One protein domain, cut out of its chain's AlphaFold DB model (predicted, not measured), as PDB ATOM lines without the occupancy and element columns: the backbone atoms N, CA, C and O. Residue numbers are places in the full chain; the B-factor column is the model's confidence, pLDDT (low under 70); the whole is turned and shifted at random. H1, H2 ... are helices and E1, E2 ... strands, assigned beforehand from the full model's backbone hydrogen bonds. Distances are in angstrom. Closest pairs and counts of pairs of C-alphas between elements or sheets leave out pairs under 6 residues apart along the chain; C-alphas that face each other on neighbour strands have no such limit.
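What this domain is: This is residues 48 to 201 of the 211 residues of the protein "Jumonji domain containing 8" of Rhinolophus ferrumequinum (UniProt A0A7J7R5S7). With little regular structure, this is a row of three two-stranded pieces: parallel E1 and E2 with H1 at one end, hairpin E5 and E6 in the middle, and hairpin E3 and E4 with H3 and H4 at the other end. The 154 printed residues, under half in named elements, are mixed in class, running E1 H1 E2 H2 H3 E3 E4 H4 H5 E5 E6. The whole is compact, radius of gyration of the C-alphas 16.7 A, spanning 46 by 33 by 25 A.

How they stand to each other: Start at E1, residues 50 to 52, parallel to E2, residues 70 to 72; N 52 and O 71 are 2.9 A apart. H1, residues 57 to 63, completes a strand-helix-strand unit, parallel strands joined through a helix, its crossover right-handed. H2, residues 79 to 84, and H5, residues 149 to 152, only just touch, with 3 pairs of C-alphas within 8 A, the closest Phe 81 and Leu 151, 7.1 A. H3, residues 87 to 94, touches H4, residues 116 to 123; their closest C-alphas, Leu 91 and Gln 117, are 6.0 A apart. In antiparallel hairpin E3, residues 98 to 103, and E4, residues 111 to 115, N 99 and O 114 are 2.8 A apart. In antiparallel hairpin E5, residues 168 to 172, and E6, residues 187 to 191, N 170 and O 189 are 3.1 A apart. Every O i to N i+4 pair in H1 to H4 is within hydrogen-bond range; H5 is too short for one.

Where its parts are: Find C-alpha 50 at (-6.144, 2.054, -23.627), where E1 begins; E6 ends at C-alpha 191, (-7.951, 12.300, -39.118). E3 is 16.4 A long.

The domain as a whole: The printed part has no cut; links H4 to H5, H5 to E5 and E5 to E6 are long. Look for pLDDT under 70 at 57 residues, among them 174 to 201.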
ATOM      1  N   THR A  48     -10.744  -2.763 -26.165       81.50
ATOM      2  CA  THR A  48      -9.366  -3.052 -25.743       81.50
ATOM      3  C   THR A  48      -8.419  -1.854 -25.849       81.50
ATOM      4  O   THR A  48      -7.269  -1.952 -25.430       81.50
ATOM      5  N   VAL A  49      -8.872  -0.725 -26.405       83.38
ATOM      6  CA  VAL A  49      -8.048   0.484 -26.549       83.38
ATOM      7  C   VAL A  49      -7.826   1.134 -25.183       83.38
ATOM      8  O   VAL A  49      -8.770   1.374 -24.424       83.38
ATOM      9  N   GLU A  50      -6.563   1.431 -24.881       83.81
ATOM     10  CA  GLU A  50      -6.144   2.054 -23.627       83.81
ATOM     11  C   GLU A  50      -6.709   3.480 -23.498       83.81
ATOM     12  O   GLU A  50      -6.767   4.226 -24.477       83.81
ATOM     13  N   ARG A  51      -7.118   3.868 -22.282       83.00
ATOM     14  CA  ARG A  51      -7.627   5.210 -21.953       83.00
ATOM     15  C   ARG A  51      -6.659   5.911 -21.010       83.00
ATOM     16  O   ARG A  51      -6.272   5.324 -20.002       83.00
ATOM     17  N   ARG A  52      -6.283   7.154 -21.319       84.81
ATOM     18  CA  ARG A  52      -5.312   7.927 -20.531       84.81
ATOM     19  C   ARG A  52      -5.778   9.365 -20.323       84.81
ATOM     20  O   ARG A  52      -6.102  10.044 -21.292       84.81
ATOM     21  N   ALA A  53      -5.797   9.801 -19.062       84.75
ATOM     22  CA  ALA A  53      -6.091  11.181 -18.667       84.75
ATOM     23  C   ALA A  53      -4.813  11.985 -18.372       84.75
ATOM     24  O   ALA A  53      -4.669  13.113 -18.825       84.75
ATOM     25  N   ASP A  54      -3.846  11.349 -17.708       83.00
ATOM     26  CA  ASP A  54      -2.581  11.963 -17.295       83.00
ATOM     27  C   ASP A  54      -1.434  11.489 -18.202       83.00
ATOM     28  O   ASP A  54      -0.520  10.789 -17.771       83.00
ATOM     29  N   LEU A  55      -1.538  11.763 -19.503       86.50
ATOM     30  CA  LEU A  55      -0.492  11.433 -20.474       86.50
ATOM     31  C   LEU A  55       0.314  12.692 -20.785       86.50
ATOM     32  O   LEU A  55      -0.272  13.711 -21.130       86.50
ATOM     33  N   SER A  56       1.641  12.645 -20.696       89.88
ATOM     34  CA  SER A  56       2.489  13.726 -21.206       89.88
ATOM     35  C   SER A  56       2.688  13.612 -22.720       89.88
ATOM     36  O   SER A  56       2.588  12.532 -23.305       89.88
ATOM     37  N   TYR A  57       3.045  14.721 -23.373       87.81
ATOM     38  CA  TYR A  57       3.365  14.702 -24.804       87.81
ATOM     39  C   TYR A  57       4.544  13.766 -25.130       87.81
ATOM     40  O   TYR A  57       4.518  13.062 -26.135       87.81
ATOM     41  N   ALA A  58       5.560  13.705 -24.263       91.56
ATOM     42  CA  ALA A  58       6.706  12.818 -24.456       91.56
ATOM     43  C   ALA A  58       6.292  11.338 -24.425       91.56
ATOM     44  O   ALA A  58       6.669  10.579 -25.316       91.56
ATOM     45  N   GLU A  59       5.465  10.939 -23.455       92.00
ATOM     46  CA  GLU A  59       4.925   9.576 -23.386       92.00
ATOM     47  C   GLU A  59       4.017   9.264 -24.580       92.00
ATOM     48  O   GLU A  59       4.059   8.152 -25.108       92.00
ATOM     49  N   PHE A  60       3.222  10.240 -25.039       88.75
ATOM     50  CA  PHE A  60       2.414  10.100 -26.248       88.75
ATOM     51  C   PHE A  60       3.282   9.754 -27.467       88.75
ATOM     52  O   PHE A  60       3.026   8.756 -28.143       88.75
ATOM     53  N   ILE A  61       4.339  10.534 -27.709       88.06
ATOM     54  CA  ILE A  61       5.252  10.319 -28.836       88.06
ATOM     55  C   ILE A  61       5.998   8.985 -28.720       88.06
ATOM     56  O   ILE A  61       6.146   8.284 -29.715       88.06
ATOM     57  N   GLN A  62       6.450   8.613 -27.523       91.19
ATOM     58  CA  GLN A  62       7.273   7.415 -27.332       91.19
ATOM     59  C   GLN A  62       6.483   6.104 -27.382       91.19
ATOM     60  O   GLN A  62       7.024   5.087 -27.811       91.19
ATOM     61  N   HIS A  63       5.230   6.095 -26.916       88.62
ATOM     62  CA  HIS A  63       4.491   4.846 -26.685       88.62
ATOM     63  C   HIS A  63       3.253   4.653 -27.558       88.62
ATOM     64  O   HIS A  63       2.718   3.539 -27.590       88.62
ATOM     65  N   TYR A  64       2.769   5.708 -28.217       86.06
ATOM     66  CA  TYR A  64       1.494   5.674 -28.936       86.06
ATOM     67  C   TYR A  64       1.616   6.173 -30.366       86.06
ATOM     68  O   TYR A  64       1.128   5.494 -31.274       86.06
ATOM     69  N   ALA A  65       2.294   7.304 -30.588       82.19
ATOM     70  CA  ALA A  65       2.495   7.831 -31.931       82.19
ATOM     71  C   ALA A  65       3.094   6.750 -32.847       82.19
ATOM     72  O   ALA A  65       4.073   6.086 -32.502       82.19
ATOM     73  N   PHE A  66       2.442   6.534 -33.993       79.06
ATOM     74  CA  PHE A  66       2.814   5.542 -35.011       79.06
ATOM     75  C   PHE A  66       2.855   4.070 -34.555       79.06
ATOM     76  O   PHE A  66       3.289   3.211 -35.318       79.06
ATOM     77  N   SER A  67       2.432   3.767 -33.322       82.12
ATOM     78  CA  SER A  67       2.658   2.459 -32.694       82.12
ATOM     79  C   SER A  67       1.359   1.757 -32.311       82.12
ATOM     80  O   SER A  67       1.137   0.608 -32.687       82.12
ATOM     81  N   ARG A  68       0.487   2.423 -31.541       81.12
ATOM     82  CA  ARG A  68      -0.776   1.836 -31.062       81.12
ATOM     83  C   ARG A  68      -1.807   2.914 -30.714       81.12
ATOM     84  O   ARG A  68      -1.422   3.993 -30.268       81.12
ATOM     85  N   PRO A  69      -3.111   2.630 -30.874       80.56
ATOM     86  CA  PRO A  69      -4.160   3.599 -30.579       80.56
ATOM     87  C   PRO A  69      -4.289   3.865 -29.074       80.56
ATOM     88  O   PRO A  69      -4.075   2.976 -28.245       80.56
ATOM     89  N   VAL A  70      -4.714   5.081 -28.735       80.75
ATOM     90  CA  VAL A  70      -5.049   5.506 -27.370       80.75
ATOM     91  C   VAL A  70      -6.249   6.447 -27.387       80.75
ATOM     92  O   VAL A  70      -6.412   7.254 -28.304       80.75
ATOM     93  N   ILE A  71      -7.096   6.337 -26.365       81.56
ATOM     94  CA  ILE A  71      -8.187   7.271 -26.097       81.56
ATOM     95  C   ILE A  71      -7.696   8.283 -25.068       81.56
ATOM     96  O   ILE A  71      -7.422   7.937 -23.915       81.56
ATOM     97  N   LEU A  72      -7.608   9.539 -25.488       80.25
ATOM     98  CA  LEU A  72      -7.165  10.634 -24.636       80.25
ATOM     99  C   LEU A  72      -8.366  11.237 -23.907       80.25
ATOM    100  O   LEU A  72      -9.396  11.536 -24.513       80.25
ATOM    101  N   GLN A  73      -8.238  11.403 -22.596       81.62
ATOM    102  CA  GLN A  73      -9.287  11.927 -21.727       81.62
ATOM    103  C   GLN A  73      -8.794  13.181 -21.014       81.62
ATOM    104  O   GLN A  73      -7.613  13.317 -20.733       81.62
ATOM    105  N   GLY A  74      -9.693  14.123 -20.737       77.44
ATOM    106  CA  GLY A  74      -9.375  15.286 -19.902       77.44
ATOM    107  C   GLY A  74      -8.364  16.290 -20.476       77.44
ATOM    108  O   GLY A  74      -8.049  17.248 -19.785       77.44
ATOM    109  N   LEU A  75      -7.887  16.126 -21.718       79.31
ATOM    110  CA  LEU A  75      -6.905  17.048 -22.310       79.31
ATOM    111  C   LEU A  75      -7.474  18.439 -22.615       79.31
ATOM    112  O   LEU A  75      -6.747  19.426 -22.553       79.31
ATOM    113  N   THR A  76      -8.756  18.523 -22.972       81.75
ATOM    114  CA  THR A  76      -9.435  19.786 -23.277       81.75
ATOM    115  C   THR A  76     -10.843  19.821 -22.704       81.75
ATOM    116  O   THR A  76     -11.546  18.806 -22.660       81.75
ATOM    117  N   ASP A  77     -11.285  21.014 -22.295       82.19
ATOM    118  CA  ASP A  77     -12.677  21.242 -21.921       82.19
ATOM    119  C   ASP A  77     -13.519  21.552 -23.165       82.19
ATOM    120  O   ASP A  77     -13.476  22.641 -23.732       82.19
ATOM    121  N   ASN A  78     -14.311  20.565 -23.578       82.12
ATOM    122  CA  ASN A  78     -15.292  20.683 -24.653       82.12
ATOM    123  C   ASN A  78     -16.739  20.630 -24.127       82.12
ATOM    124  O   ASN A  78     -17.658  20.290 -24.874       82.12
ATOM    125  N   SER A  79     -16.980  20.943 -22.849       80.88
ATOM    126  CA  SER A  79     -18.313  20.904 -22.220       80.88
ATOM    127  C   SER A  79     -19.348  21.752 -22.968       80.88
ATOM    128  O   SER A  79     -20.425  21.260 -23.315       80.88
ATOM    129  N   ARG A  80     -19.001  23.000 -23.306       83.62
ATOM    130  CA  ARG A  80     -19.854  23.904 -24.096       83.62
ATOM    131  C   ARG A  80     -20.163  23.336 -25.474       83.62
ATOM    132  O   ARG A  80     -21.310  23.355 -25.910       83.62
ATOM    133  N   PHE A  81     -19.141  22.846 -26.158       82.56
ATOM    134  CA  PHE A  81     -19.286  22.270 -27.484       82.56
ATOM    135  C   PHE A  81     -20.201  21.043 -27.471       82.56
ATOM    136  O   PHE A  81     -21.133  20.965 -28.265       82.56
ATOM    137  N   ARG A  82     -20.028  20.150 -26.491       79.12
ATOM    138  CA  ARG A  82     -20.919  19.004 -26.257       79.12
ATOM    139  C   ARG A  82     -22.365  19.435 -26.018       79.12
ATOM    140  O   ARG A  82     -23.267  18.806 -26.558       79.12
ATOM    141  N   ALA A  83     -22.588  20.498 -25.245       77.94
ATOM    142  CA  ALA A  83     -23.927  21.027 -24.995       77.94
ATOM    143  C   ALA A  83     -24.573  21.610 -26.265       77.94
ATOM    144  O   ALA A  83     -25.759  21.398 -26.499       77.94
ATOM    145  N   LEU A  84     -23.801  22.312 -27.102       79.94
ATOM    146  CA  LEU A  84     -24.272  22.814 -28.401       79.94
ATOM    147  C   LEU A  84     -24.585  21.691 -29.387       79.94
ATOM    148  O   LEU A  84     -25.424  21.860 -30.264       79.94
ATOM    149  N   CYS A  85     -23.941  20.543 -29.217       81.56
ATOM    150  CA  CYS A  85     -24.199  19.368 -30.018       81.56
ATOM    151  C   CYS A  85     -25.359  18.516 -29.498       81.56
ATOM    152  O   CYS A  85     -25.438  17.376 -29.927       81.56
ATOM    153  N   SER A  86     -26.217  18.994 -28.582       78.94
ATOM    154  CA  SER A  86     -27.433  18.259 -28.192       78.94
ATOM    155  C   SER A  86     -28.429  18.182 -29.353       78.94
ATOM    156  O   SER A  86     -28.417  19.040 -30.239       78.94
ATOM    157  N   ARG A  87     -29.323  17.184 -29.335       78.94
ATOM    158  CA  ARG A  87     -30.301  16.954 -30.410       78.94
ATOM    159  C   ARG A  87     -31.120  18.211 -30.667       78.94
ATOM    160  O   ARG A  87     -31.234  18.670 -31.796       78.94
ATOM    161  N   GLU A  88     -31.636  18.790 -29.592       82.38
ATOM    162  CA  GLU A  88     -32.497  19.968 -29.601       82.38
ATOM    163  C   GLU A  88     -31.744  21.189 -30.131       82.38
ATOM    164  O   GLU A  88     -32.285  21.954 -30.922       82.38
ATOM    165  N   ARG A  89     -30.482  21.367 -29.720       83.56
ATOM    166  CA  ARG A  89     -29.651  22.497 -30.152       83.56
ATOM    167  C   ARG A  89     -29.262  22.393 -31.621       83.56
ATOM    168  O   ARG A  89     -29.290  23.416 -32.308       83.56
ATOM    169  N   LEU A  90     -28.935  21.193 -32.098       85.69
ATOM    170  CA  LEU A  90     -28.609  20.977 -33.503       85.69
ATOM    171  C   LEU A  90     -29.838  21.132 -34.396       85.69
ATOM    172  O   LEU A  90     -29.750  21.834 -35.395       85.69
ATOM    173  N   LEU A  91     -30.986  20.562 -34.021       87.50
ATOM    174  CA  LEU A  91     -32.236  20.755 -34.763       87.50
ATOM    175  C   LEU A  91     -32.646  22.230 -34.807       87.50
ATOM    176  O   LEU A  91     -32.955  22.745 -35.873       87.50
ATOM    177  N   ALA A  92     -32.572  22.936 -33.675       90.81
ATOM    178  CA  ALA A  92     -32.937  24.350 -33.619       90.81
ATOM    179  C   ALA A  92     -32.017  25.259 -34.450       90.81
ATOM    180  O   ALA A  92     -32.453  26.317 -34.890       90.81
ATOM    181  N   SER A  93     -30.745  24.887 -34.626       89.06
ATOM    182  CA  SER A  93     -29.754  25.737 -35.306       89.06
ATOM    183  C   SER A  93     -29.517  25.345 -36.763       89.06
ATOM    184  O   SER A  93     -29.124  26.195 -37.555       89.06
ATOM    185  N   PHE A  94     -29.708  24.069 -37.099       89.12
ATOM    186  CA  PHE A  94     -29.301  23.480 -38.375       89.12
ATOM    187  C   PHE A  94     -30.376  22.577 -38.993       89.12
ATOM    188  O   PHE A  94     -30.081  21.910 -39.973       89.12
ATOM    189  N   GLY A  95     -31.595  22.508 -38.444       89.94
ATOM    190  CA  GLY A  95     -32.656  21.605 -38.921       89.94
ATOM    191  C   GLY A  95     -32.954  21.729 -40.418       89.94
ATOM    192  O   GLY A  95     -33.081  20.714 -41.102       89.94
ATOM    193  N   ASP A  96     -32.961  22.959 -40.930       93.06
ATOM    194  CA  ASP A  96     -33.213  23.257 -42.344       93.06
ATOM    195  C   ASP A  96     -31.975  23.080 -43.241       93.06
ATOM    196  O   ASP A  96     -32.084  23.155 -44.467       93.06
ATOM    197  N   ASN A  97     -30.787  22.853 -42.668       90.00
ATOM    198  CA  ASN A  97     -29.577  22.665 -43.461       90.00
ATOM    199  C   ASN A  97     -29.665  21.355 -44.239       90.00
ATOM    200  O   ASN A  97     -29.993  20.308 -43.682       90.00
ATOM    201  N   VAL A  98     -29.301  21.400 -45.516       90.12
ATOM    202  CA  VAL A  98     -29.196  20.196 -46.336       90.12
ATOM    203  C   VAL A  98     -27.930  19.441 -45.945       90.12
ATOM    204  O   VAL A  98     -26.832  19.988 -45.988       90.12
ATOM    205  N   VAL A  99     -28.083  18.172 -45.582       86.44
ATOM    206  CA  VAL A  99     -26.978  17.258 -45.298       86.44
ATOM    207  C   VAL A  99     -26.892  16.182 -46.365       86.44
ATOM    208  O   VAL A  99     -27.908  15.655 -46.817       86.44
ATOM    209  N   ARG A 100     -25.661  15.831 -46.741       86.25
ATOM    210  CA  ARG A 100     -25.388  14.744 -47.675       86.25
ATOM    211  C   ARG A 100     -25.127  13.455 -46.909       86.25
ATOM    212  O   ARG A 100     -24.150  13.339 -46.173       86.25
ATOM    213  N   LEU A 101     -26.016  12.488 -47.077       83.81
ATOM    214  CA  LEU A 101     -25.917  11.165 -46.479       83.81
ATOM    215  C   LEU A 101     -25.204  10.207 -47.426       83.81
ATOM    216  O   LEU A 101     -25.463  10.222 -48.627       83.81
ATOM    217  N   SER A 102     -24.367   9.340 -46.865       80.12
ATOM    218  CA  SER A 102     -23.687   8.261 -47.587       80.12
ATOM    219  C   SER A 102     -24.245   6.904 -47.167       80.12
ATOM    220  O   SER A 102     -24.712   6.747 -46.039       80.12
ATOM    221  N   THR A 103     -24.173   5.897 -48.038       72.75
ATOM    222  CA  THR A 103     -24.472   4.504 -47.656       72.75
ATOM    223  C   THR A 103     -23.315   3.880 -46.887       72.75
ATOM    224  O   THR A 103     -22.171   3.995 -47.323       72.75
ATOM    225  N   ALA A 104     -23.593   3.151 -45.808       66.31
ATOM    226  CA  ALA A 104     -22.617   2.459 -44.960       66.31
ATOM    227  C   ALA A 104     -22.034   1.177 -45.601       66.31
ATOM    228  O   ALA A 104     -21.959   0.119 -44.977       66.31
ATOM    229  N   ASN A 105     -21.618   1.257 -46.867       65.44
ATOM    230  CA  ASN A 105     -20.877   0.211 -47.571       65.44
ATOM    231  C   ASN A 105     -19.487   0.723 -47.994       65.44
ATOM    232  O   ASN A 105     -19.245   1.930 -48.042       65.44
ATOM    233  N   THR A 106     -18.585  -0.207 -48.324       51.59
ATOM    234  CA  THR A 106     -17.162   0.055 -48.621       51.59
ATOM    235  C   THR A 106     -16.926   1.103 -49.709       51.59
ATOM    236  O   THR A 106     -15.864   1.712 -49.740       51.59
ATOM    237  N   TYR A 107     -17.900   1.332 -50.590       57.75
ATOM    238  CA  TYR A 107     -17.731   2.210 -51.741       57.75
ATOM    239  C   TYR A 107     -18.588   3.486 -51.706       57.75
ATOM    240  O   TYR A 107     -18.325   4.405 -52.473       57.75
ATOM    241  N   SER A 108     -19.587   3.564 -50.817       59.44
ATOM    242  CA  SER A 108     -20.411   4.755 -50.548       59.44
ATOM    243  C   SER A 108     -20.946   5.465 -51.810       59.44
ATOM    244  O   SER A 108     -20.981   6.692 -51.875       59.44
ATOM    245  N   TYR A 109     -21.344   4.709 -52.844       59.38
ATOM    246  CA  TYR A 109     -21.692   5.276 -54.159       59.38
ATOM    247  C   TYR A 109     -22.974   6.112 -54.161       59.38
ATOM    248  O   TYR A 109     -23.094   7.052 -54.946       59.38
ATOM    249  N   GLN A 110     -23.943   5.760 -53.317       67.31
ATOM    250  CA  GLN A 110     -25.206   6.477 -53.255       67.31
ATOM    251  C   GLN A 110     -25.107   7.592 -52.219       67.31
ATOM    252  O   GLN A 110     -24.812   7.348 -51.046       67.31
ATOM    253  N   LYS A 111     -25.373   8.811 -52.690       80.38
ATOM    254  CA  LYS A 111     -25.427  10.021 -51.880       80.38
ATOM    255  C   LYS A 111     -26.833  10.588 -51.940       80.38
ATOM    256  O   LYS A 111     -27.419  10.649 -53.022       80.38
ATOM    257  N   VAL A 112     -27.373  10.965 -50.790       86.06
ATOM    258  CA  VAL A 112     -28.732  11.500 -50.687       86.06
ATOM    259  C   VAL A 112     -28.682  12.808 -49.919       86.06
ATOM    260  O   VAL A 112     -28.173  12.841 -48.802       86.06
ATOM    261  N   ASP A 113     -29.211  13.867 -50.520       90.31
ATOM    262  CA  ASP A 113     -29.322  15.179 -49.891       90.31
ATOM    263  C   ASP A 113     -30.710  15.325 -49.279       90.31
ATOM    264  O   ASP A 113     -31.705  15.259 -50.000       90.31
ATOM    265  N   ILE A 114     -30.776  15.532 -47.966       90.31
ATOM    266  CA  ILE A 114     -32.032  15.787 -47.249       90.31
ATOM    267  C   ILE A 114     -31.835  16.865 -46.178       90.31
ATOM    268  O   ILE A 114     -30.701  17.082 -45.742       90.31
ATOM    269  N   PRO A 115     -32.902  17.535 -45.710       92.31
ATOM    270  CA  PRO A 115     -32.827  18.392 -44.534       92.31
ATOM    271  C   PRO A 115     -32.313  17.623 -43.314       92.31
ATOM    272  O   PRO A 115     -32.694  16.477 -43.062       92.31
ATOM    273  N   PHE A 116     -31.470  18.266 -42.512       88.50
ATOM    274  CA  PHE A 116     -30.910  17.674 -41.303       88.50
ATOM    275  C   PHE A 116     -31.997  17.233 -40.321       88.50
ATOM    276  O   PHE A 116     -31.878  16.184 -39.686       88.50
ATOM    277  N   GLN A 117     -33.081  18.000 -40.220       90.56
ATOM    278  CA  GLN A 117     -34.236  17.622 -39.423       90.56
ATOM    279  C   GLN A 117     -34.847  16.304 -39.905       90.56
ATOM    280  O   GLN A 117     -35.082  15.416 -39.089       90.56
ATOM    281  N   GLU A 118     -35.038  16.142 -41.216       91.12
ATOM    282  CA  GLU A 118     -35.564  14.905 -41.799       91.12
ATOM    283  C   GLU A 118     -34.652  13.718 -41.474       91.12
ATOM    284  O   GLU A 118     -35.125  12.679 -41.010       91.12
ATOM    285  N   TYR A 119     -33.333  13.901 -41.595       86.31
ATOM    286  CA  TYR A 119     -32.361  12.888 -41.190       86.31
ATOM    287  C   TYR A 119     -32.540  12.469 -39.725       86.31
ATOM    288  O   TYR A 119     -32.680  11.284 -39.426       86.31
ATOM    289  N   VAL A 120     -32.551  13.436 -38.806       83.44
ATOM    290  CA  VAL A 120     -32.602  13.186 -37.358       83.44
ATOM    291  C   VAL A 120     -33.947  12.626 -36.898       83.44
ATOM    292  O   VAL A 120     -33.992  11.866 -35.931       83.44
ATOM    293  N   GLU A 121     -35.047  13.024 -37.528       85.00
ATOM    294  CA  GLU A 121     -36.393  12.632 -37.104       85.00
ATOM    295  C   GLU A 121     -36.865  11.333 -37.750       85.00
ATOM    296  O   GLU A 121     -37.614  10.591 -37.117       85.00
ATOM    297  N   GLN A 122     -36.425  11.037 -38.974       83.69
ATOM    298  CA  GLN A 122     -36.971   9.923 -39.754       83.69
ATOM    299  C   GLN A 122     -35.976   8.784 -39.970       83.69
ATOM    300  O   GLN A 122     -36.381   7.624 -39.991       83.69
ATOM    301  N   LEU A 123     -34.684   9.090 -40.114       78.06
ATOM    302  CA  LEU A 123     -33.664   8.100 -40.488       78.06
ATOM    303  C   LEU A 123     -32.731   7.738 -39.334       78.06
ATOM    304  O   LEU A 123     -32.142   6.655 -39.303       78.06
ATOM    305  N   LEU A 124     -32.587   8.633 -38.361       75.75
ATOM    306  CA  LEU A 124     -31.702   8.438 -37.229       75.75
ATOM    307  C   LEU A 124     -32.375   7.589 -36.150       75.75
ATOM    308  O   LEU A 124     -32.819   8.081 -35.117       75.75
ATOM    309  N   HIS A 125     -32.424   6.286 -36.390       66.88
ATOM    310  CA  HIS A 125     -32.927   5.297 -35.445       66.88
ATOM    311  C   HIS A 125     -31.887   4.196 -35.192       66.88
ATOM    312  O   HIS A 125     -30.934   4.042 -35.969       66.88
ATOM    313  N   PRO A 126     -32.045   3.411 -34.107       67.56
ATOM    314  CA  PRO A 126     -31.280   2.190 -33.935       67.56
ATOM    315  C   PRO A 126     -31.373   1.303 -35.178       67.56
ATOM    316  O   PRO A 126     -32.473   1.065 -35.681       67.56
ATOM    317  N   GLN A 127     -30.231   0.845 -35.686       66.38
ATOM    318  CA  GLN A 127     -30.198  -0.044 -36.844       66.38
ATOM    319  C   GLN A 127     -30.268  -1.508 -36.435       66.38
ATOM    320  O   GLN A 127     -29.709  -1.907 -35.409       66.38
ATOM    321  N   ASP A 128     -30.922  -2.309 -37.274       67.19
ATOM    322  CA  ASP A 128     -30.868  -3.764 -37.182       67.19
ATOM    323  C   ASP A 128     -29.453  -4.235 -37.574       67.19
ATOM    324  O   ASP A 128     -28.981  -3.911 -38.666       67.19
ATOM    325  N   PRO A 129     -28.755  -5.016 -36.726       65.81
ATOM    326  CA  PRO A 129     -27.454  -5.599 -37.057       65.81
ATOM    327  C   PRO A 129     -27.428  -6.477 -38.320       65.81
ATOM    328  O   PRO A 129     -26.337  -6.816 -38.789       65.81
ATOM    329  N   ASN A 130     -28.599  -6.881 -38.823       68.75
ATOM    330  CA  ASN A 130     -28.777  -7.659 -40.048       68.75
ATOM    331  C   ASN A 130     -29.154  -6.802 -41.268       68.75
ATOM    332  O   ASN A 130     -29.237  -7.350 -42.368       68.75
ATOM    333  N   SER A 131     -29.377  -5.491 -41.102       66.06
ATOM    334  CA  SER A 131     -29.579  -4.578 -42.229       66.06
ATOM    335  C   SER A 131     -28.356  -4.567 -43.137       66.06
ATOM    336  O   SER A 131     -27.208  -4.605 -42.681       66.06
ATOM    337  N   LEU A 132     -28.598  -4.488 -44.442       67.44
ATOM    338  CA  LEU A 132     -27.528  -4.350 -45.411       67.44
ATOM    339  C   LEU A 132     -26.958  -2.919 -45.367       67.44
ATOM    340  O   LEU A 132     -27.679  -1.938 -45.180       67.44
ATOM    341  N   GLY A 133     -25.642  -2.784 -45.553       62.81
ATOM    342  CA  GLY A 133     -24.961  -1.482 -45.484       62.81
ATOM    343  C   GLY A 133     -25.357  -0.502 -46.597       62.81
ATOM    344  O   GLY A 133     -25.208   0.705 -46.437       62.81
ATOM    345  N   ASN A 134     -25.889  -0.990 -47.722       66.06
ATOM    346  CA  ASN A 134     -26.483  -0.157 -48.778       66.06
ATOM    347  C   ASN A 134     -27.815   0.480 -48.353       66.06
ATOM    348  O   ASN A 134     -28.131   1.559 -48.839       66.06
ATOM    349  N   ASP A 135     -28.551  -0.145 -47.437       68.38
ATOM    350  CA  ASP A 135     -29.844   0.355 -46.951       68.38
ATOM    351  C   ASP A 135     -29.677   1.281 -45.734       68.38
ATOM    352  O   ASP A 135     -30.640   1.808 -45.183       68.38
ATOM    353  N   THR A 136     -28.429   1.483 -45.306       72.62
ATOM    354  CA  THR A 136     -28.071   2.209 -44.094       72.62
ATOM    355  C   THR A 136     -27.416   3.540 -44.457       72.62
ATOM    356  O   THR A 136     -26.280   3.568 -44.934       72.62
ATOM    357  N   LEU A 137     -28.121   4.650 -44.225       76.31
ATOM    358  CA  LEU A 137     -27.642   6.004 -44.519       76.31
ATOM    359  C   LEU A 137     -27.045   6.683 -43.281       76.31
ATOM    360  O   LEU A 137     -27.644   6.680 -42.204       76.31
ATOM    361  N   TYR A 138     -25.883   7.317 -43.440       74.69
ATOM    362  CA  TYR A 138     -25.194   8.025 -42.360       74.69
ATOM    363  C   TYR A 138     -24.650   9.381 -42.793       74.69
ATOM    364  O   TYR A 138     -24.225   9.563 -43.935       74.69
ATOM    365  N   PHE A 139     -24.664  10.335 -41.863       77.56
ATOM    366  CA  PHE A 139     -24.142  11.677 -42.081       77.56
ATOM    367  C   PHE A 139     -22.671  11.751 -41.658       77.56
ATOM    368  O   PHE A 139     -22.368  11.958 -40.479       77.56
ATOM    369  N   PHE A 140     -21.758  11.543 -42.610       75.44
ATOM    370  CA  PHE A 140     -20.304  11.631 -42.425       75.44
ATOM    371  C   PHE A 140     -19.586  11.698 -43.789       75.44
ATOM    372  O   PHE A 140     -20.101  11.194 -44.787       75.44
ATOM    373  N   GLY A 141     -18.378  12.269 -43.825       65.19
ATOM    374  CA  GLY A 141     -17.496  12.273 -45.003       65.19
ATOM    375  C   GLY A 141     -17.626  13.520 -45.882       65.19
ATOM    376  O   GLY A 141     -16.715  14.341 -45.910       65.19
ATOM    377  N   ASP A 142     -18.758  13.696 -46.564       64.56
ATOM    378  CA  ASP A 142     -18.968  14.780 -47.544       64.56
ATOM    379  C   ASP A 142     -19.567  16.053 -46.927       64.56
ATOM    380  O   ASP A 142     -20.607  16.554 -47.360       64.56
ATOM    381  N   ASN A 143     -18.916  16.588 -45.894       65.56
ATOM    382  CA  ASN A 143     -19.442  17.737 -45.163       65.56
ATOM    383  C   ASN A 143     -18.805  19.049 -45.602       65.56
ATOM    384  O   ASN A 143     -17.585  19.207 -45.600       65.56
ATOM    385  N   ASN A 144     -19.647  20.037 -45.902       68.12
ATOM    386  CA  ASN A 144     -19.199  21.411 -46.039       68.12
ATOM    387  C   ASN A 144     -18.945  22.000 -44.642       68.12
ATOM    388  O   ASN A 144     -19.854  22.494 -43.976       68.12
ATOM    389  N   PHE A 145     -17.693  21.956 -44.181       64.88
ATOM    390  CA  PHE A 145     -17.311  22.415 -42.838       64.88
ATOM    391  C   PHE A 145     -17.664  23.879 -42.550       64.88
ATOM    392  O   PHE A 145     -17.802  24.255 -41.384       64.88
ATOM    393  N   THR A 146     -17.833  24.703 -43.588       71.38
ATOM    394  CA  THR A 146     -18.197  26.115 -43.420       71.38
ATOM    395  C   THR A 146     -19.611  26.298 -42.866       71.38
ATOM    396  O   THR A 146     -19.837  27.218 -42.083       71.38
ATOM    397  N   GLU A 147     -20.535  25.380 -43.159       76.50
ATOM    398  CA  GLU A 147     -21.925  25.427 -42.681       76.50
ATOM    399  C   GLU A 147     -22.034  25.176 -41.171       76.50
ATOM    400  O   GLU A 147     -22.946  25.667 -40.507       76.50
ATOM    401  N   TRP A 148     -21.051  24.476 -40.607       79.12
ATOM    402  CA  TRP A 148     -20.979  24.113 -39.191       79.12
ATOM    403  C   TRP A 148     -19.959  24.968 -38.423       79.12
ATOM    404  O   TRP A 148     -19.662  24.702 -37.256       79.12
ATOM    405  N   ALA A 149     -19.422  26.029 -39.037       81.25
ATOM    406  CA  ALA A 149     -18.382  26.870 -38.439       81.25
ATOM    407  C   ALA A 149     -18.814  27.505 -37.103       81.25
ATOM    408  O   ALA A 149     -18.005  27.647 -36.180       81.25
ATOM    409  N   SER A 150     -20.102  27.842 -36.963       85.25
ATOM    410  CA  SER A 150     -20.684  28.361 -35.718       85.25
ATOM    411  C   SER A 150     -20.626  27.351 -34.565       85.25
ATOM    412  O   SER A 150     -20.549  27.760 -33.406       85.25
ATOM    413  N   LEU A 151     -20.601  26.052 -34.875       82.06
ATOM    414  CA  LEU A 151     -20.393  24.969 -33.923       82.06
ATOM    415  C   LEU A 151     -18.896  24.791 -33.642       82.06
ATOM    416  O   LEU A 151     -18.476  24.822 -32.484       82.06
ATOM    417  N   PHE A 152     -18.075  24.673 -34.690       82.06
ATOM    418  CA  PHE A 152     -16.646  24.353 -34.566       82.06
ATOM    419  C   PHE A 152     -15.810  25.437 -33.901       82.06
ATOM    420  O   PHE A 152     -14.825  25.114 -33.245       82.06
ATOM    421  N   ARG A 153     -16.230  26.706 -33.944       86.44
ATOM    422  CA  ARG A 153     -15.570  27.777 -33.174       86.44
ATOM    423  C   ARG A 153     -15.576  27.544 -31.655       86.44
ATOM    424  O   ARG A 153     -14.898  28.258 -30.923       86.44
ATOM    425  N   HIS A 154     -16.405  26.619 -31.170       84.62
ATOM    426  CA  HIS A 154     -16.486  26.241 -29.762       84.62
ATOM    427  C   HIS A 154     -15.684  24.980 -29.427       84.62
ATOM    428  O   HIS A 154     -15.592  24.638 -28.249       84.62
ATOM    429  N   TYR A 155     -15.112  24.308 -30.428       84.69
ATOM    430  CA  TYR A 155     -14.280  23.131 -30.235       84.69
ATOM    431  C   TYR A 155     -12.849  23.519 -29.858       84.69
ATOM    432  O   TYR A 155     -12.230  24.356 -30.512       84.69
ATOM    433  N   SER A 156     -12.315  22.871 -28.825       82.94
ATOM    434  CA  SER A 156     -10.901  22.944 -28.450       82.94
ATOM    435  C   SER A 156     -10.197  21.632 -28.823       82.94
ATOM    436  O   SER A 156     -10.470  20.606 -28.181       82.94
ATOM    437  N   PRO A 157      -9.313  21.628 -29.842       78.69
ATOM    438  CA  PRO A 157      -8.592  20.428 -30.255       78.69
ATOM    439  C   PRO A 157      -7.565  19.998 -29.197       78.69
ATOM    440  O   PRO A 157      -7.042  20.852 -28.477       78.69
ATOM    441  N   PRO A 158      -7.246  18.694 -29.093       76.75
ATOM    442  CA  PRO A 158      -6.197  18.221 -28.195       76.75
ATOM    443  C   PRO A 158      -4.847  18.866 -28.540       76.75
ATOM    444  O   PRO A 158      -4.538  19.114 -29.703       76.75
ATOM    445  N   THR A 159      -4.019  19.106 -27.523       78.12
ATOM    446  CA  THR A 159      -2.699  19.742 -27.678       78.12
ATOM    447  C   THR A 159      -1.632  18.814 -28.264       78.12
ATOM    448  O   THR A 159      -0.529  19.262 -28.570       78.12
ATOM    449  N   PHE A 160      -1.927  17.521 -28.413       78.94
ATOM    450  CA  PHE A 160      -0.993  16.549 -28.977       78.94
ATOM    451  C   PHE A 160      -1.110  16.560 -30.497       78.94
ATOM    452  O   PHE A 160      -2.060  16.021 -31.060       78.94
ATOM    453  N   GLY A 161      -0.139  17.197 -31.149       74.50
ATOM    454  CA  GLY A 161       0.042  17.172 -32.598       74.50
ATOM    455  C   GLY A 161       1.275  16.363 -32.988       74.50
ATOM    456  O   GLY A 161       2.166  16.154 -32.169       74.50
ATOM    457  N   LEU A 162       1.342  15.919 -34.240       77.81
ATOM    458  CA  LEU A 162       2.567  15.356 -34.800       77.81
ATOM    459  C   LEU A 162       3.274  16.441 -35.611       77.81
ATOM    460  O   LEU A 162       2.643  17.256 -36.284       77.81
ATOM    461  N   LEU A 163       4.602  16.487 -35.520       75.00
ATOM    462  CA  LEU A 163       5.376  17.450 -36.295       75.00
ATOM    463  C   LEU A 163       5.193  17.179 -37.791       75.00
ATOM    464  O   LEU A 163       5.306  16.040 -38.237       75.00
ATOM    465  N   GLY A 164       4.932  18.240 -38.555       74.94
ATOM    466  CA  GLY A 164       4.715  18.150 -39.998       74.94
ATOM    467  C   GLY A 164       3.308  17.714 -40.411       74.94
ATOM    468  O   GLY A 164       3.088  17.518 -41.602       74.94
ATOM    469  N   THR A 165       2.360  17.589 -39.476       69.81
ATOM    470  CA  THR A 165       0.962  17.275 -39.795       69.81
ATOM    471  C   THR A 165       0.039  18.452 -39.499       69.81
ATOM    472  O   THR A 165       0.312  19.298 -38.643       69.81
ATOM    473  N   THR A 166      -1.070  18.515 -40.231       64.50
ATOM    474  CA  THR A 166      -2.164  19.455 -39.984       64.50
ATOM    475  C   THR A 166      -3.380  18.690 -39.474       64.50
ATOM    476  O   THR A 166      -3.687  17.637 -40.033       64.50
ATOM    477  N   PRO A 167      -4.095  19.183 -38.448       67.38
ATOM    478  CA  PRO A 167      -5.335  18.554 -38.011       67.38
ATOM    479  C   PRO A 167      -6.370  18.536 -39.142       67.38
ATOM    480  O   PRO A 167      -6.647  19.588 -39.721       67.38
ATOM    481  N   ALA A 168      -6.983  17.381 -39.407       65.88
ATOM    482  CA  ALA A 168      -8.203  17.301 -40.199       65.88
ATOM    483  C   ALA A 168      -9.395  17.062 -39.270       65.88
ATOM    484  O   ALA A 168      -9.405  16.140 -38.450       65.88
ATOM    485  N   TYR A 169     -10.408  17.917 -39.382       66.62
ATOM    486  CA  TYR A 169     -11.644  17.774 -38.626       66.62
ATOM    487  C   TYR A 169     -12.666  17.030 -39.466       66.62
ATOM    488  O   TYR A 169     -12.862  17.352 -40.630       66.62
ATOM    489  N   SER A 170     -13.363  16.083 -38.851       66.88
ATOM    490  CA  SER A 170     -14.596  15.520 -39.391       66.88
ATOM    491  C   SER A 170     -15.718  15.670 -38.367       66.88
ATOM    492  O   SER A 170     -15.494  15.663 -37.151       66.88
ATOM    493  N   PHE A 171     -16.935  15.821 -38.871       73.12
ATOM    494  CA  PHE A 171     -18.145  15.893 -38.067       73.12
ATOM    495  C   PHE A 171     -19.155  14.928 -38.649       73.12
ATOM    496  O   PHE A 171     -19.221  14.776 -39.864       73.12
ATOM    497  N   GLY A 172     -19.935  14.280 -37.800       74.56
ATOM    498  CA  GLY A 172     -20.991  13.405 -38.264       74.56
ATOM    499  C   GLY A 172     -21.886  12.933 -37.142       74.56
ATOM    500  O   GLY A 172     -21.534  12.971 -35.954       74.56
ATOM    501  N   ILE A 173     -23.067  12.493 -37.545       72.94
ATOM    502  CA  ILE A 173     -24.122  12.022 -36.659       72.94
ATOM    503  C   ILE A 173     -24.570  10.674 -37.198       72.94
ATOM    504  O   ILE A 173     -24.720  10.496 -38.402       72.94
ATOM    505  N   ALA A 174     -24.725   9.714 -36.296       66.38
ATOM    506  CA  ALA A 174     -25.138   8.363 -36.626       66.38
ATOM    507  C   ALA A 174     -26.007   7.804 -35.499       66.38
ATOM    508  O   ALA A 174     -25.811   8.141 -34.326       66.38
ATOM    509  N   GLY A 175     -26.971   6.965 -35.879       59.06
ATOM    510  CA  GLY A 175     -27.835   6.239 -34.955       59.06
ATOM    511  C   GLY A 175     -27.069   5.113 -34.264       59.06
ATOM    512  O   GLY A 175     -25.976   4.722 -34.683       59.06
ATOM    513  N   THR A 176     -27.630   4.554 -33.193       56.28
ATOM    514  CA  THR A 176     -27.028   3.382 -32.536       56.28
ATOM    515  C   THR A 176     -26.997   2.203 -33.511       56.28
ATOM    516  O   THR A 176     -28.009   1.912 -34.142       56.28
ATOM    517  N   GLY A 177     -25.875   1.488 -33.617       48.09
ATOM    518  CA  GLY A 177     -25.777   0.270 -34.440       48.09
ATOM    519  C   GLY A 177     -25.553   0.488 -35.944       48.09
ATOM    520  O   GLY A 177     -25.371  -0.487 -36.665       48.09
ATOM    521  N   LEU A 178     -25.494   1.741 -36.411       46.94
ATOM    522  CA  LEU A 178     -25.265   2.115 -37.820       46.94
ATOM    523  C   LEU A 178     -23.852   1.770 -38.336       46.94
ATOM    524  O   LEU A 178     -23.560   1.767 -39.526       46.94
ATOM    525  N   THR A 179     -22.997   1.380 -37.407       42.97
ATOM    526  CA  THR A 179     -21.863   0.492 -37.611       42.97
ATOM    527  C   THR A 179     -22.007  -0.546 -36.508       42.97
ATOM    528  O   THR A 179     -22.250  -0.135 -35.367       42.97
ATOM    529  N   ARG A 180     -21.834  -1.855 -36.745       38.88
ATOM    530  CA  ARG A 180     -21.502  -2.735 -35.604       38.88
ATOM    531  C   ARG A 180     -20.398  -2.005 -34.822       38.88
ATOM    532  O   ARG A 180     -19.374  -1.703 -35.432       38.88
ATOM    533  N   ARG A 181     -20.608  -1.694 -33.534       43.56
ATOM    534  CA  ARG A 181     -19.757  -0.822 -32.692       43.56
ATOM    535  C   ARG A 181     -19.929   0.702 -32.813       43.56
ATOM    536  O   ARG A 181     -18.960   1.352 -33.178       43.56
ATOM    537  N   LYS A 182     -21.074   1.279 -32.403       37.97
ATOM    538  CA  LYS A 182     -21.155   2.606 -31.723       37.97
ATOM    539  C   LYS A 182     -22.526   2.841 -31.042       37.97
ATOM    540  O   LYS A 182     -23.565   2.625 -31.675       37.97
ATOM    541  N   PRO A 183     -22.566   3.377 -29.801       30.75
ATOM    542  CA  PRO A 183     -23.707   4.168 -29.337       30.75
ATOM    543  C   PRO A 183     -23.870   5.414 -30.217       30.75
ATOM    544  O   PRO A 183     -22.859   6.037 -30.549       30.75
ATOM    545  N   ALA A 184     -25.104   5.821 -30.531       33.72
ATOM    546  CA  ALA A 184     -25.346   7.144 -31.099       33.72
ATOM    547  C   ALA A 184     -24.733   8.197 -30.174       33.72
ATOM    548  O   ALA A 184     -24.865   8.171 -28.947       33.72
ATOM    549  N   GLY A 185     -23.944   9.058 -30.788       35.56
ATOM    550  CA  GLY A 185     -23.025   9.940 -30.107       35.56
ATOM    551  C   GLY A 185     -22.122  10.544 -31.159       35.56
ATOM    552  O   GLY A 185     -21.345   9.840 -31.805       35.56
ATOM    553  N   LEU A 186     -22.301  11.845 -31.348       33.56
ATOM    554  CA  LEU A 186     -21.478  12.759 -32.122       33.56
ATOM    555  C   LEU A 186     -20.043  12.238 -32.323       33.56
ATOM    556  O   LEU A 186     -19.276  12.103 -31.365       33.56
ATOM    557  N   THR A 187     -19.695  11.891 -33.560       35.34
ATOM    558  CA  THR A 187     -18.353  11.392 -33.864       35.34
ATOM    559  C   THR A 187     -17.498  12.548 -34.360       35.34
ATOM    560  O   THR A 187     -17.702  13.044 -35.463       35.34
ATOM    561  N   PHE A 188     -16.526  12.943 -33.539       36.72
ATOM    562  CA  PHE A 188     -15.331  13.645 -33.999       36.72
ATOM    563  C   PHE A 188     -14.281  12.605 -34.357       36.72
ATOM    564  O   PHE A 188     -13.838  11.856 -33.484       36.72
ATOM    565  N   VAL A 189     -13.891  12.548 -35.629       33.56
ATOM    566  CA  VAL A 189     -12.630  11.914 -36.034       33.56
ATOM    567  C   VAL A 189     -11.666  13.050 -36.336       33.56
ATOM    568  O   VAL A 189     -11.924  13.856 -37.230       33.56
ATOM    569  N   ALA A 190     -10.603  13.143 -35.540       29.48
ATOM    570  CA  ALA A 190      -9.398  13.841 -35.951       29.48
ATOM    571  C   ALA A 190      -8.651  12.862 -36.858       29.48
ATOM    572  O   ALA A 190      -8.080  11.890 -36.362       29.48
ATOM    573  N   ASP A 191      -8.764  13.053 -38.169       26.30
ATOM    574  CA  ASP A 191      -7.951  12.300 -39.118       26.30
ATOM    575  C   ASP A 191      -6.605  13.024 -39.244       26.30
ATOM    576  O   ASP A 191      -6.546  14.253 -39.359       26.30
ATOM    577  N   LEU A 192      -5.515  12.278 -39.112       25.52
ATOM    578  CA  LEU A 192      -4.188  12.742 -39.493       25.52
ATOM    579  C   LEU A 192      -3.925  12.062 -40.826       25.52
ATOM    580  O   LEU A 192      -3.712  10.850 -40.848       25.52
ATOM    581  N   ASP A 193      -3.949  12.836 -41.910       22.88
ATOM    582  CA  ASP A 193      -3.649  12.315 -43.239       22.88
ATOM    583  C   ASP A 193      -2.350  11.492 -43.209       22.88
ATOM    584  O   ASP A 193      -1.268  11.996 -42.904       22.88
ATOM    585  N   ALA A 194      -2.515  10.204 -43.523       23.30
ATOM    586  CA  ALA A 194      -1.495   9.207 -43.821       23.30
ATOM    587  C   ALA A 194      -0.383   9.017 -42.768       23.30
ATOM    588  O   ALA A 194       0.702   9.564 -42.910       23.30
ATOM    589  N   LEU A 195      -0.631   8.156 -41.766       22.72
ATOM    590  CA  LEU A 195       0.277   7.142 -41.172       22.72
ATOM    591  C   LEU A 195      -0.472   6.438 -40.002       22.72
ATOM    592  O   LEU A 195      -1.365   7.040 -39.406       22.72
ATOM    593  N   PRO A 196      -0.183   5.166 -39.653       22.83
ATOM    594  CA  PRO A 196      -1.011   4.391 -38.723       22.83
ATOM    595  C   PRO A 196      -0.857   4.895 -37.278       22.83
ATOM    596  O   PRO A 196       0.065   4.514 -36.566       22.83
ATOM    597  N   GLY A 197      -1.763   5.761 -36.822       25.67
ATOM    598  CA  GLY A 197      -1.721   6.311 -35.465       25.67
ATOM    599  C   GLY A 197      -2.966   7.121 -35.125       25.67
ATOM    600  O   GLY A 197      -2.906   8.340 -35.025       25.67
ATOM    601  N   VAL A 198      -4.107   6.446 -34.968       32.12
ATOM    602  CA  VAL A 198      -5.393   7.081 -34.648       32.12
ATOM    603  C   VAL A 198      -5.351   7.693 -33.240       32.12
ATOM    604  O   VAL A 198      -5.268   6.970 -32.244       32.12
ATOM    605  N   VAL A 199      -5.459   9.022 -33.157       34.22
ATOM    606  CA  VAL A 199      -5.679   9.763 -31.906       34.22
ATOM    607  C   VAL A 199      -7.182   9.951 -31.711       34.22
ATOM    608  O   VAL A 199      -7.819  10.765 -32.376       34.22
ATOM    609  N   LEU A 200      -7.771   9.192 -30.784       41.69
ATOM    610  CA  LEU A 200      -9.193   9.295 -30.463       41.69
ATOM    611  C   LEU A 200      -9.402  10.336 -29.359       41.69
ATOM    612  O   LEU A 200      -9.283  10.038 -28.170       41.69
ATOM    613  N   SER A 201      -9.754  11.562 -29.749       34.22
ATOM    614  CA  SER A 201     -10.331  12.551 -28.832       34.22
ATOM    615  C   SER A 201     -11.850  12.361 -28.775       34.22
ATOM    616  O   SER A 201     -12.613  13.092 -29.403       34.22
TER     617      SER A 201